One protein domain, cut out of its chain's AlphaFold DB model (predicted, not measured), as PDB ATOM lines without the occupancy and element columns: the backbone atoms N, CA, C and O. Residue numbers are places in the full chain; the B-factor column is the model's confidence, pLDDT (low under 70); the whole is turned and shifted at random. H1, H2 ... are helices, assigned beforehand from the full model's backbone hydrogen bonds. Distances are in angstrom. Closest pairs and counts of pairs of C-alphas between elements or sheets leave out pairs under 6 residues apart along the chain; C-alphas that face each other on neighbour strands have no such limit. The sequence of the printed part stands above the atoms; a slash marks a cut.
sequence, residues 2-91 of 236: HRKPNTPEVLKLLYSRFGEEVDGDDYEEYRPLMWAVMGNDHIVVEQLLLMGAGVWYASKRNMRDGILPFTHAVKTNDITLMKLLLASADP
ATOM      1  N   HIS A   2     -14.504  11.280 -28.523       36.94
ATOM      2  CA  HIS A   2     -14.327  12.728 -28.673       36.94
ATOM      3  C   HIS A   2     -15.147  13.422 -27.580       36.94
ATOM      4  O   HIS A   2     -16.374  13.367 -27.601       36.94
ATOM      5  N   ARG A   3     -14.488  13.982 -26.560       46.69
ATOM      6  CA  ARG A   3     -15.165  14.781 -25.531       46.69
ATOM      7  C   ARG A   3     -15.116  16.268 -25.900       46.69
ATOM      8  O   ARG A   3     -14.042  16.849 -25.830       46.69
ATOM      9  N   LYS A   4     -16.334  16.810 -26.084       60.78
ATOM     10  CA  LYS A   4     -16.825  18.206 -25.967       60.78
ATOM     11  C   LYS A   4     -16.481  19.164 -27.129       60.78
ATOM     12  O   LYS A   4     -15.375  19.089 -27.640       60.78
ATOM     13  N   PRO A   5     -17.442  20.027 -27.527       45.59
ATOM     14  CA  PRO A   5     -17.666  21.263 -26.779       45.59
ATOM     15  C   PRO A   5     -19.166  21.487 -26.481       45.59
ATOM     16  O   PRO A   5     -20.035  21.456 -27.338       45.59
ATOM     17  N   ASN A   6     -19.463  21.563 -25.192       54.09
ATOM     18  CA  ASN A   6     -20.693  22.063 -24.568       54.09
ATOM     19  C   ASN A   6     -20.223  22.361 -23.150       54.09
ATOM     20  O   ASN A   6     -20.464  21.600 -22.205       54.09
ATOM     21  N   THR A   7     -19.324  23.340 -23.025       66.50
ATOM     22  CA  THR A   7     -18.853  23.779 -21.713       66.50
ATOM     23  C   THR A   7     -20.037  24.499 -21.074       66.50
ATOM     24  O   THR A   7     -20.485  25.516 -21.599       66.50
ATOM     25  N   PRO A   8     -20.595  23.990 -19.958       73.00
ATOM     26  CA  PRO A   8     -21.775  24.596 -19.341       73.00
ATOM     27  C   PRO A   8     -21.567  26.075 -18.993       73.00
ATOM     28  O   PRO A   8     -22.529  26.819 -18.871       73.00
ATOM     29  N   GLU A   9     -20.313  26.494 -18.831       77.56
ATOM     30  CA  GLU A   9     -19.905  27.879 -18.611       77.56
ATOM     31  C   GLU A   9     -20.126  28.766 -19.842       77.56
ATOM     32  O   GLU A   9     -20.702  29.838 -19.693       77.56
ATOM     33  N   VAL A  10     -19.767  28.306 -21.048       75.69
ATOM     34  CA  VAL A  10     -20.020  29.048 -22.296       75.69
ATOM     35  C   VAL A  10     -21.519  29.144 -22.553       75.69
ATOM     36  O   VAL A  10     -22.015  30.227 -22.829       75.69
ATOM     37  N   LEU A  11     -22.265  28.052 -22.363       78.56
ATOM     38  CA  LEU A  11     -23.726  28.070 -22.505       78.56
ATOM     39  C   LEU A  11     -24.392  29.043 -21.528       78.56
ATOM     40  O   LEU A  11     -25.279  29.797 -21.915       78.56
ATOM     41  N   LYS A  12     -23.945  29.063 -20.267       81.81
ATOM     42  CA  LYS A  12     -24.434  30.021 -19.265       81.81
ATOM     43  C   LYS A  12     -24.090  31.461 -19.634       81.81
ATOM     44  O   LYS A  12     -24.933  32.333 -19.452       81.81
ATOM     45  N   LEU A  13     -22.877  31.704 -20.133       80.62
ATOM     46  CA  LEU A  13     -22.446  33.025 -20.588       80.62
ATOM     47  C   LEU A  13     -23.316  33.506 -21.755       80.62
ATOM     48  O   LEU A  13     -23.851  34.611 -21.698       80.62
ATOM     49  N   LEU A  14     -23.487  32.660 -22.776       81.56
ATOM     50  CA  LEU A  14     -24.297  32.958 -23.954       81.56
ATOM     51  C   LEU A  14     -25.752  33.223 -23.565       81.56
ATOM     52  O   LEU A  14     -26.290  34.264 -23.920       81.56
ATOM     53  N   TYR A  15     -26.345  32.357 -22.740       82.50
ATOM     54  CA  TYR A  15     -27.711  32.535 -22.251       82.50
ATOM     55  C   TYR A  15     -27.876  33.826 -21.436       82.50
ATOM     56  O   TYR A  15     -28.845  34.558 -21.610       82.50
ATOM     57  N   SER A  16     -26.918  34.146 -20.559       82.38
ATOM     58  CA  SER A  16     -26.979  35.358 -19.735       82.38
ATOM     59  C   SER A  16     -26.856  36.647 -20.548       82.38
ATOM     60  O   SER A  16     -27.334  37.681 -20.081       82.38
ATOM     61  N   ARG A  17     -26.167  36.617 -21.695       79.44
ATOM     62  CA  ARG A  17     -25.898  37.809 -22.512       79.44
ATOM     63  C   ARG A  17     -26.878  37.978 -23.674       79.44
ATOM     64  O   ARG A  17     -27.283  39.104 -23.936       79.44
ATOM     65  N   PHE A  18     -27.248  36.887 -24.342       77.81
ATOM     66  CA  PHE A  18     -28.016  36.894 -25.592       77.81
ATOM     67  C   PHE A  18     -29.405  36.237 -25.470       77.81
ATOM     68  O   PHE A  18     -30.237  36.395 -26.357       77.81
ATOM     69  N   GLY A  19     -29.699  35.549 -24.361       76.50
ATOM     70  CA  GLY A  19     -30.977  34.858 -24.152       76.50
ATOM     71  C   GLY A  19     -31.062  33.499 -24.860       76.50
ATOM     72  O   GLY A  19     -30.053  32.821 -25.039       76.50
ATOM     73  N   GLU A  20     -32.281  33.074 -25.212       74.62
ATOM     74  CA  GLU A  20     -32.540  31.794 -25.906       74.62
ATOM     75  C   GLU A  20     -32.313  31.868 -27.426       74.62
ATOM     76  O   GLU A  20     -32.147  30.836 -28.077       74.62
ATOM     77  N   GLU A  21     -32.297  33.070 -28.004       80.06
ATOM     78  CA  GLU A  21     -32.146  33.260 -29.446       80.06
ATOM     79  C   GLU A  21     -30.667  33.231 -29.856       80.06
ATOM     80  O   GLU A  21     -29.903  34.147 -29.560       80.06
ATOM     81  N   VAL A  22     -30.275  32.196 -30.605       81.12
ATOM     82  CA  VAL A  22     -28.891  31.964 -31.080       81.12
ATOM     83  C   VAL A  22     -28.355  33.108 -31.950       81.12
ATOM     84  O   VAL A  22     -27.153  33.355 -31.995       81.12
ATOM     85  N   ASP A  23     -29.253  33.822 -32.618       82.50
ATOM     86  CA  ASP A  23     -28.936  34.941 -33.501       82.50
ATOM     87  C   ASP A  23     -29.414  36.293 -32.941       82.50
ATOM     88  O   ASP A  23     -29.296  37.308 -33.629       82.50
ATOM     89  N   GLY A  24     -29.950  36.334 -31.717       82.06
ATOM     90  CA  GLY A  24     -30.463  37.554 -31.095       82.06
ATOM     91  C   GLY A  24     -29.351  38.566 -30.803       82.06
ATOM     92  O   GLY A  24     -28.290  38.206 -30.296       82.06
ATOM     93  N   ASP A  25     -29.576  39.841 -31.126       81.62
ATOM     94  CA  ASP A  25     -28.623  40.894 -30.759       81.62
ATOM     95  C   ASP A  25     -28.609  41.097 -29.231       81.62
ATOM     96  O   ASP A  25     -29.667  41.122 -28.597       81.62
ATOM     97  N   ASP A  26     -27.433  41.313 -28.640       79.19
ATOM     98  CA  ASP A  26     -27.324  41.787 -27.259       79.19
ATOM     99  C   ASP A  26     -27.714  43.269 -27.116       79.19
ATOM    100  O   ASP A  26     -28.064  43.972 -28.068       79.19
ATOM    101  N   TYR A  27     -27.621  43.773 -25.885       77.00
ATOM    102  CA  TYR A  27     -27.867  45.179 -25.556       77.00
ATOM    103  C   TYR A  27     -26.875  46.155 -26.219       77.00
ATOM    104  O   TYR A  27     -27.132  47.357 -26.233       77.00
ATOM    105  N   GLU A  28     -25.750  45.668 -26.757       77.12
ATOM    106  CA  GLU A  28     -24.780  46.451 -27.537       77.12
ATOM    107  C   GLU A  28     -25.003  46.319 -29.048       77.12
ATOM    108  O   GLU A  28     -24.200  46.839 -29.831       77.12
ATOM    109  N   GLU A  29     -26.104  45.671 -29.439       83.81
ATOM    110  CA  GLU A  29     -26.518  45.408 -30.812       83.81
ATOM    111  C   GLU A  29     -25.587  44.452 -31.573       83.81
ATOM    112  O   GLU A  29     -25.506  44.509 -32.807       83.81
ATOM    113  N   TYR A  30     -24.875  43.580 -30.852       81.38
ATOM    114  CA  TYR A  30     -24.077  42.499 -31.419       81.38
ATOM    115  C   TYR A  30     -24.836  41.177 -31.426       81.38
ATOM    116  O   TYR A  30     -25.301  40.720 -30.388       81.38
ATOM    117  N   ARG A  31     -24.837  40.485 -32.568       87.81
ATOM    118  CA  ARG A  31     -25.170  39.056 -32.607       87.81
ATOM    119  C   ARG A  31     -24.101  38.229 -31.892       87.81
ATOM    120  O   ARG A  31     -22.921  38.610 -31.942       87.81
ATOM    121  N   PRO A  32     -24.456  37.062 -31.326       88.81
ATOM    122  CA  PRO A  32     -23.545  36.296 -30.481       88.81
ATOM    123  C   PRO A  32     -22.303  35.848 -31.247       88.81
ATOM    124  O   PRO A  32     -21.181  35.962 -30.751       88.81
ATOM    125  N   LEU A  33     -22.493  35.417 -32.499       89.75
ATOM    126  CA  LEU A  33     -21.402  34.960 -33.355       89.75
ATOM    127  C   LEU A  33     -20.432  36.094 -33.692       89.75
ATOM    128  O   LEU A  33     -19.222  35.916 -33.593       89.75
ATOM    129  N   MET A  34     -20.943  37.278 -34.035       88.31
ATOM    130  CA  MET A  34     -20.084  38.422 -34.348       88.31
ATOM    131  C   MET A  34     -19.312  38.906 -33.115       88.31
ATOM    132  O   MET A  34     -18.150  39.286 -33.236       88.31
ATOM    133  N   TRP A  35     -19.935  38.875 -31.934       87.94
ATOM    134  CA  TRP A  35     -19.264  39.189 -30.673       87.94
ATOM    135  C   TRP A  35     -18.094  38.232 -30.406       87.94
ATOM    136  O   TRP A  35     -16.978  38.689 -30.154       87.94
ATOM    137  N   ALA A  36     -18.315  36.921 -30.549       89.94
ATOM    138  CA  ALA A  36     -17.273  35.910 -30.367       89.94
ATOM    139  C   ALA A  36     -16.134  36.053 -31.394       89.94
ATOM    140  O   ALA A  36     -14.960  35.961 -31.037       89.94
ATOM    141  N   VAL A  37     -16.474  36.360 -32.651       90.31
ATOM    142  CA  VAL A  37     -15.499  36.642 -33.718       90.31
ATOM    143  C   VAL A  37     -14.649  37.871 -33.395       90.31
ATOM    144  O   VAL A  37     -13.426  37.801 -33.486       90.31
ATOM    145  N   MET A  38     -15.256  38.983 -32.968       86.12
ATOM    146  CA  MET A  38     -14.504  40.191 -32.593       86.12
ATOM    147  C   MET A  38     -13.645  39.990 -31.341       86.12
ATOM    148  O   MET A  38     -12.592  40.614 -31.215       86.12
ATOM    149  N   GLY A  39     -14.090  39.127 -30.427       86.25
ATOM    150  CA  GLY A  39     -13.329  38.707 -29.253       86.25
ATOM    151  C   GLY A  39     -12.213  37.702 -29.554       86.25
ATOM    152  O   GLY A  39     -11.432  37.402 -28.654       86.25
ATOM    153  N   ASN A  40     -12.119  37.202 -30.794       87.00
ATOM    154  CA  ASN A  40     -11.202  36.141 -31.210       87.00
ATOM    155  C   ASN A  40     -11.335  34.853 -30.364       87.00
ATOM    156  O   ASN A  40     -10.344  34.189 -30.059       87.00
ATOM    157  N   ASP A  41     -12.563  34.510 -29.957       89.12
ATOM    158  CA  ASP A  41     -12.849  33.320 -29.150       89.12
ATOM    159  C   ASP A  41     -13.366  32.178 -30.034       89.12
ATOM    160  O   ASP A  41     -14.568  31.997 -30.241       89.12
ATOM    161  N   HIS A  42     -12.431  31.396 -30.581       87.69
ATOM    162  CA  HIS A  42     -12.741  30.292 -31.495       87.69
ATOM    163  C   HIS A  42     -13.576  29.179 -30.840       87.69
ATOM    164  O   HIS A  42     -14.331  28.507 -31.538       87.69
ATOM    165  N   ILE A  43     -13.494  29.012 -29.513       87.25
ATOM    166  CA  ILE A  43     -14.291  28.016 -28.779       87.25
ATOM    167  C   ILE A  43     -15.754  28.452 -28.770       87.25
ATOM    168  O   ILE A  43     -16.642  27.658 -29.075       87.25
ATOM    169  N   VAL A  44     -16.018  29.717 -28.437       87.31
ATOM    170  CA  VAL A  44     -17.385  30.252 -28.447       87.31
ATOM    171  C   VAL A  44     -17.938  30.312 -29.873       87.31
ATOM    172  O   VAL A  44     -19.110  30.000 -30.070       87.31
ATOM    173  N   VAL A  45     -17.106  30.629 -30.872       90.31
ATOM    174  CA  VAL A  45     -17.495  30.551 -32.290       90.31
ATOM    175  C   VAL A  45     -17.953  29.138 -32.647       90.31
ATOM    176  O   VAL A  45     -19.087  28.978 -33.083       90.31
ATOM    177  N   GLU A  46     -17.135  28.109 -32.409       88.56
ATOM    178  CA  GLU A  46     -17.496  26.715 -32.714       88.56
ATOM    179  C   GLU A  46     -18.814  26.309 -32.034       88.56
ATOM    180  O   GLU A  46     -19.673  25.675 -32.645       88.56
ATOM    181  N   GLN A  47     -19.014  26.721 -30.780       86.69
ATOM    182  CA  GLN A  47     -20.261  26.480 -30.054       86.69
ATOM    183  C   GLN A  47     -21.477  27.121 -30.705       86.69
ATOM    184  O   GLN A  47     -22.509  26.469 -30.841       86.69
ATOM    185  N   LEU A  48     -21.363  28.380 -31.110       88.69
ATOM    186  CA  LEU A  48     -22.453  29.099 -31.752       88.69
ATOM    187  C   LEU A  48     -22.788  28.505 -33.123       88.69
ATOM    188  O   LEU A  48     -23.964  28.347 -33.442       88.69
ATOM    189  N   LEU A  49     -21.783  28.085 -33.895       88.88
ATOM    190  CA  LEU A  49     -22.003  27.397 -35.169       88.88
ATOM    191  C   LEU A  49     -22.726  26.056 -34.975       88.88
ATOM    192  O   LEU A  49     -23.666  25.758 -35.709       88.88
ATOM    193  N   LEU A  50     -22.370  25.280 -33.943       86.69
ATOM    194  CA  LEU A  50     -23.079  24.039 -33.593       86.69
ATOM    195  C   LEU A  50     -24.539  24.272 -33.170       86.69
ATOM    196  O   LEU A  50     -25.364  23.372 -33.314       86.69
ATOM    197  N   MET A  51     -24.867  25.462 -32.661       84.44
ATOM    198  CA  MET A  51     -26.245  25.872 -32.364       84.44
ATOM    199  C   MET A  51     -27.003  26.406 -33.585       84.44
ATOM    200  O   MET A  51     -28.190  26.702 -33.469       84.44
ATOM    201  N   GLY A  52     -26.345  26.524 -34.741       85.44
ATOM    202  CA  GLY A  52     -26.939  27.045 -35.968       85.44
ATOM    203  C   GLY A  52     -26.877  28.566 -36.104       85.44
ATOM    204  O   GLY A  52     -27.702  29.126 -36.819       85.44
ATOM    205  N   ALA A  53     -25.933  29.240 -35.434       87.25
ATOM    206  CA  ALA A  53     -25.732  30.677 -35.612       87.25
ATOM    207  C   ALA A  53     -25.377  31.010 -37.067       87.25
ATOM    208  O   ALA A  53     -24.484  30.399 -37.662       87.25
ATOM    209  N   GLY A  54     -26.041  32.013 -37.639       86.31
ATOM    210  CA  GLY A  54     -25.831  32.378 -39.035       86.31
ATOM    211  C   GLY A  54     -24.547  33.179 -39.258       86.31
ATOM    212  O   GLY A  54     -24.408  34.312 -38.796       86.31
ATOM    213  N   VAL A  55     -23.623  32.640 -40.060       86.38
ATOM    214  CA  VAL A  55     -22.334  33.297 -40.382       86.38
ATOM    215  C   VAL A  55     -22.464  34.515 -41.302       86.38
ATOM    216  O   VAL A  55     -21.542  35.328 -41.414       86.38
ATOM    217  N   TRP A  56     -23.619  34.639 -41.956       84.50
ATOM    218  CA  TRP A  56     -23.941  35.662 -42.949       84.50
ATOM    219  C   TRP A  56     -24.899  36.736 -42.421       84.50
ATOM    220  O   TRP A  56     -25.423  37.547 -43.188       84.50
ATOM    221  N   TYR A  57     -25.123  36.777 -41.106       80.88
ATOM    222  CA  TYR A  57     -25.972  37.778 -40.469       80.88
ATOM    223  C   TYR A  57     -25.150  38.917 -39.872       80.88
ATOM    224  O   TYR A  57     -24.212  38.714 -39.104       80.88
ATOM    225  N   ALA A  58     -25.525  40.149 -40.224       79.50
ATOM    226  CA  ALA A  58     -24.923  41.338 -39.641       79.50
ATOM    227  C   ALA A  58     -25.557  41.645 -38.284       79.50
ATOM    228  O   ALA A  58     -26.781  41.610 -38.122       79.50
ATOM    229  N   SER A  59     -24.707  42.018 -37.334       81.62
ATOM    230  CA  SER A  59     -25.110  42.736 -36.127       81.62
ATOM    231  C   SER A  59     -25.734  44.079 -36.493       81.62
ATOM    232  O   SER A  59     -25.196  44.773 -37.363       81.62
ATOM    233  N   LYS A  60     -26.806  44.488 -35.803       79.31
ATOM    234  CA  LYS A  60     -27.410  45.829 -35.970       79.31
ATOM    235  C   LYS A  60     -26.369  46.944 -35.884       79.31
ATOM    236  O   LYS A  60     -26.324  47.814 -36.754       79.31
ATOM    237  N   ARG A  61     -25.439  46.823 -34.937       77.56
ATOM    238  CA  ARG A  61     -24.325  47.758 -34.752       77.56
ATOM    239  C   ARG A  61     -23.456  47.949 -36.001       77.56
ATOM    240  O   ARG A  61     -22.973  49.049 -36.255       77.56
ATOM    241  N   ASN A  62     -23.271  46.889 -36.788       71.19
ATOM    242  CA  ASN A  62     -22.384  46.863 -37.954       71.19
ATOM    243  C   ASN A  62     -23.148  46.924 -39.282       71.19
ATOM    244  O   ASN A  62     -22.540  46.738 -40.336       71.19
ATOM    245  N   MET A  63     -24.462  47.188 -39.263       69.25
ATOM    246  CA  MET A  63     -25.276  47.258 -40.484       69.25
ATOM    247  C   MET A  63     -24.744  48.286 -41.483       69.25
ATOM    248  O   MET A  63     -24.842  48.066 -42.684       69.25
ATOM    249  N   ARG A  64     -24.155  49.390 -41.000       64.75
ATOM    250  CA  ARG A  64     -23.583  50.438 -41.861       64.75
ATOM    251  C   ARG A  64     -22.272  50.028 -42.525       64.75
ATOM    252  O   ARG A  64     -22.011  50.453 -43.642       64.75
ATOM    253  N   ASP A  65     -21.471  49.210 -41.848       65.50
ATOM    254  CA  ASP A  65     -20.171  48.764 -42.355       65.50
ATOM    255  C   ASP A  65     -20.271  47.443 -43.138       65.50
ATOM    256  O   ASP A  65     -19.289  47.008 -43.742       65.50
ATOM    257  N   GLY A  66     -21.432  46.775 -43.103       69.75
ATOM    258  CA  GLY A  66     -21.664  45.487 -43.763       69.75
ATOM    259  C   GLY A  66     -20.739  44.372 -43.260       69.75
ATOM    260  O   GLY A  66     -20.446  43.424 -43.989       69.75
ATOM    261  N   ILE A  67     -20.208  44.498 -42.036       76.69
ATOM    262  CA  ILE A  67     -19.245  43.533 -41.497       76.69
ATOM    263  C   ILE A  67     -20.005  42.296 -41.023       76.69
ATOM    264  O   ILE A  67     -20.810  42.358 -40.092       76.69
ATOM    265  N   LEU A  68     -19.694  41.173 -41.661       84.94
ATOM    266  CA  LEU A  68     -20.226  39.847 -41.382       84.94
ATOM    267  C   LEU A  68     -19.138  39.001 -40.715       84.94
ATOM    268  O   LEU A  68     -17.964  39.230 -41.013       84.94
ATOM    269  N   PRO A  69     -19.486  38.005 -39.881       87.31
ATOM    270  CA  PRO A  69     -18.520  37.040 -39.355       87.31
ATOM    271  C   PRO A  69     -17.597  36.484 -40.451       87.31
ATOM    272  O   PRO A  69     -16.373  36.529 -40.325       87.31
ATOM    273  N   PHE A  70     -18.189  36.084 -41.581       87.69
ATOM    274  CA  PHE A  70     -17.463  35.557 -42.735       87.69
ATOM    275  C   PHE A  70     -16.524  36.586 -43.383       87.69
ATOM    276  O   PHE A  70     -15.332  36.336 -43.570       87.69
ATOM    277  N   THR A  71     -17.018  37.790 -43.689       84.88
ATOM    278  CA  THR A  71     -16.195  38.830 -44.337       84.88
ATOM    279  C   THR A  71     -15.142  39.417 -43.395       84.88
ATOM    280  O   THR A  71     -14.093  39.872 -43.858       84.88
ATOM    281  N   HIS A  72     -15.379  39.373 -42.081       87.62
ATOM    282  CA  HIS A  72     -14.404  39.735 -41.061       87.62
ATOM    283  C   HIS A  72     -13.207  38.788 -41.087       87.62
ATOM    284  O   HIS A  72     -12.084  39.277 -41.160       87.62
ATOM    285  N   ALA A  73     -13.437  37.471 -41.125       91.25
ATOM    286  CA  ALA A  73     -12.369  36.474 -41.216       91.25
ATOM    287  C   ALA A  73     -11.480  36.683 -42.459       91.25
ATOM    288  O   ALA A  73     -10.254  36.649 -42.360       91.25
ATOM    289  N   VAL A  74     -12.074  37.013 -43.617       89.44
ATOM    290  CA  VAL A  74     -11.306  37.386 -44.824       89.44
ATOM    291  C   VAL A  74     -10.488  38.661 -44.606       89.44
ATOM    292  O   VAL A  74      -9.329  38.746 -45.016       89.44
ATOM    293  N   LYS A  75     -11.093  39.681 -43.985       86.56
ATOM    294  CA  LYS A  75     -10.461  40.987 -43.755       86.56
ATOM    295  C   LYS A  75      -9.278  40.889 -42.791       86.56
ATOM    296  O   LYS A  75      -8.283  41.573 -43.008       86.56
ATOM    297  N   THR A  76      -9.391  40.075 -41.747       89.75
ATOM    298  CA  THR A  76      -8.324  39.853 -40.761       89.75
ATOM    299  C   THR A  76      -7.323  38.785 -41.188       89.75
ATOM    300  O   THR A  76      -6.289  38.648 -40.542       89.75
ATOM    301  N   ASN A  77      -7.594  38.072 -42.288       90.44
ATOM    302  CA  ASN A  77      -6.826  36.915 -42.739       90.44
ATOM    303  C   ASN A  77      -6.749  35.789 -41.688       90.44
ATOM    304  O   ASN A  77      -5.738  35.094 -41.585       90.44
ATOM    305  N   ASP A  78      -7.804  35.610 -40.887       92.38
ATOM    306  CA  ASP A  78      -7.865  34.533 -39.896       92.38
ATOM    307  C   ASP A  78      -8.298  33.224 -40.569       92.38
ATOM    308  O   ASP A  78      -9.484  32.937 -40.743       92.38
ATOM    309  N   ILE A  79      -7.304  32.431 -40.971       92.75
ATOM    310  CA  ILE A  79      -7.485  31.133 -41.632       92.75
ATOM    311  C   ILE A  79      -8.176  30.120 -40.711       92.75
ATOM    312  O   ILE A  79      -8.955  29.293 -41.184       92.75
ATOM    313  N   THR A  80      -7.905  30.160 -39.404       92.38
ATOM    314  CA  THR A  80      -8.497  29.218 -38.444       92.38
ATOM    315  C   THR A  80      -9.977  29.510 -38.273       92.38
ATOM    316  O   THR A  80     -10.799  28.602 -38.402       92.38
ATOM    317  N   LEU A  81     -10.322  30.782 -38.065       92.69
ATOM    318  CA  LEU A  81     -11.710  31.213 -38.027       92.69
ATOM    319  C   LEU A  81     -12.418  30.901 -39.346       92.69
ATOM    320  O   LEU A  81     -13.525  30.374 -39.328       92.69
ATOM    321  N   MET A  82     -11.774  31.168 -40.484       93.88
ATOM    322  CA  MET A  82     -12.370  30.885 -41.787       93.88
ATOM    323  C   MET A  82     -12.713  29.399 -41.952       93.88
ATOM    324  O   MET A  82     -13.820  29.074 -42.367       93.88
ATOM    325  N   LYS A  83     -11.813  28.490 -41.555       92.75
ATOM    326  CA  LYS A  83     -12.078  27.042 -41.578       92.75
ATOM    327  C   LYS A  83     -13.266  26.647 -40.701       92.75
ATOM    328  O   LYS A  83     -14.055  25.799 -41.104       92.75
ATOM    329  N   LEU A  84     -13.406  27.255 -39.521       91.69
ATOM    330  CA  LEU A  84     -14.559  27.008 -38.650       91.69
ATOM    331  C   LEU A  84     -15.863  27.464 -39.308       91.69
ATOM    332  O   LEU A  84     -16.842  26.726 -39.292       91.69
ATOM    333  N   LEU A  85     -15.871  28.655 -39.912       91.81
ATOM    334  CA  LEU A  85     -17.058  29.194 -40.576       91.81
ATOM    335  C   LEU A  85     -17.453  28.347 -41.796       91.81
ATOM    336  O   LEU A  85     -18.616  27.960 -41.907       91.81
ATOM    337  N   LEU A  86     -16.486  27.992 -42.648       91.31
ATOM    338  CA  LEU A  86     -16.678  27.156 -43.843       91.31
ATOM    339  C   LEU A  86     -17.183  25.746 -43.516       91.31
ATOM    340  O   LEU A  86     -17.969  25.187 -44.270       91.31
ATOM    341  N   ALA A  87     -16.842  25.196 -42.346       88.69
ATOM    342  CA  ALA A  87     -17.377  23.904 -41.907       88.69
ATOM    343  C   ALA A  87     -18.909  23.899 -41.716       88.69
ATOM    344  O   ALA A  87     -19.515  22.830 -41.633       88.69
ATOM    345  N   SER A  88     -19.532  25.076 -41.613       84.31
ATOM    346  CA  SER A  88     -20.962  25.240 -41.318       84.31
ATOM    347  C   SER A  88     -21.738  26.030 -42.374       84.31
ATOM    348  O   SER A  88     -22.957  26.153 -42.253       84.31
ATOM    349  N   ALA A  89     -21.064  26.578 -43.387       84.88
ATOM    350  CA  ALA A  89     -21.669  27.530 -44.307       84.88
ATOM    351  C   ALA A  89     -21.043  27.507 -45.701       84.88
ATOM    352  O   ALA A  89     -19.847  27.282 -45.861       84.88
ATOM    353  N   ASP A  90     -21.871  27.834 -46.689       84.19
ATOM    354  CA  ASP A  90     -21.451  28.055 -48.069       84.19
ATOM    355  C   ASP A  90     -20.690  29.400 -48.189       84.19
ATOM    356  O   ASP A  90     -21.217  30.425 -47.721       84.19
ATOM    357  N   PRO A  91     -19.472  29.430 -48.776       83.12
ATOM    358  CA  PRO A  91     -18.712  30.661 -49.004       83.12
ATOM    359  C   PRO A  91     -19.402  31.684 -49.912       83.12
ATOM    360  O   PRO A  91     -19.092  32.872 -49.805       83.12
TER     361      PRO A  91
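AT A GLANCE: This is residues 2 to 91 of the 236 residues of the protein "Ankyrin_rpt-contain_dom domain-containing protein" of Helicocarpus griseus UAMH5409 (UniProt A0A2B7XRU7). The longest helix, H1, lies crosswise to a block of four short, mostly aligned helices, beside hairpin H2-H3; hairpin H4-H5 makes the block's other half. The printed part has 90 residues, five named helices, H1 to H5 in chain order, and no named strand: all helix, with 43 residues in named elements, under half. It is compact, radius of gyration of the C-alphas 12.3 A, spanning 33 by 32 by 20 A.

HOW THE PARTS SIT: H1, residues 8 to 18, is close to but not clearly touching H3, residues 42 to 50, about perpendicular at 76 degrees; closest C-alphas Val 10 and Val 44, 6.8 A. H3 touches H2, residues 32 to 38, opposite ways at 29 degrees, a shallow tilt; closest C-alphas Ala 36 and Val 45, 5.7 A. H4, residues 69 to 76, touches H5, residues 79 to 86; closest C-alphas Ala 73 and Met 82, 5.6 A. H3 touches H5; closest C-alphas Glu 46 and Leu 84, 6.6 A. H2 and H4 only just touch, with 3 pairs of C-alphas within 8 A; closest Met 34 and Pro 69, 5.4 A. In H1 to H5 every O i to N i+4 pair is within hydrogen-bond range.

IN THESE COORDINATES: H1 spans 15.1 A from C-alpha 8 at (-21.775, 24.596, -19.341); H3 spans 12.3 A. H5 ends at C-alpha 86, (-16.678, 27.156, -43.843).

THE WHOLE: The printed part has no cut. Links H1 to H2 and H3 to H4 are long. Residues 2 to 7 and 63 to 66 have pLDDT under 70.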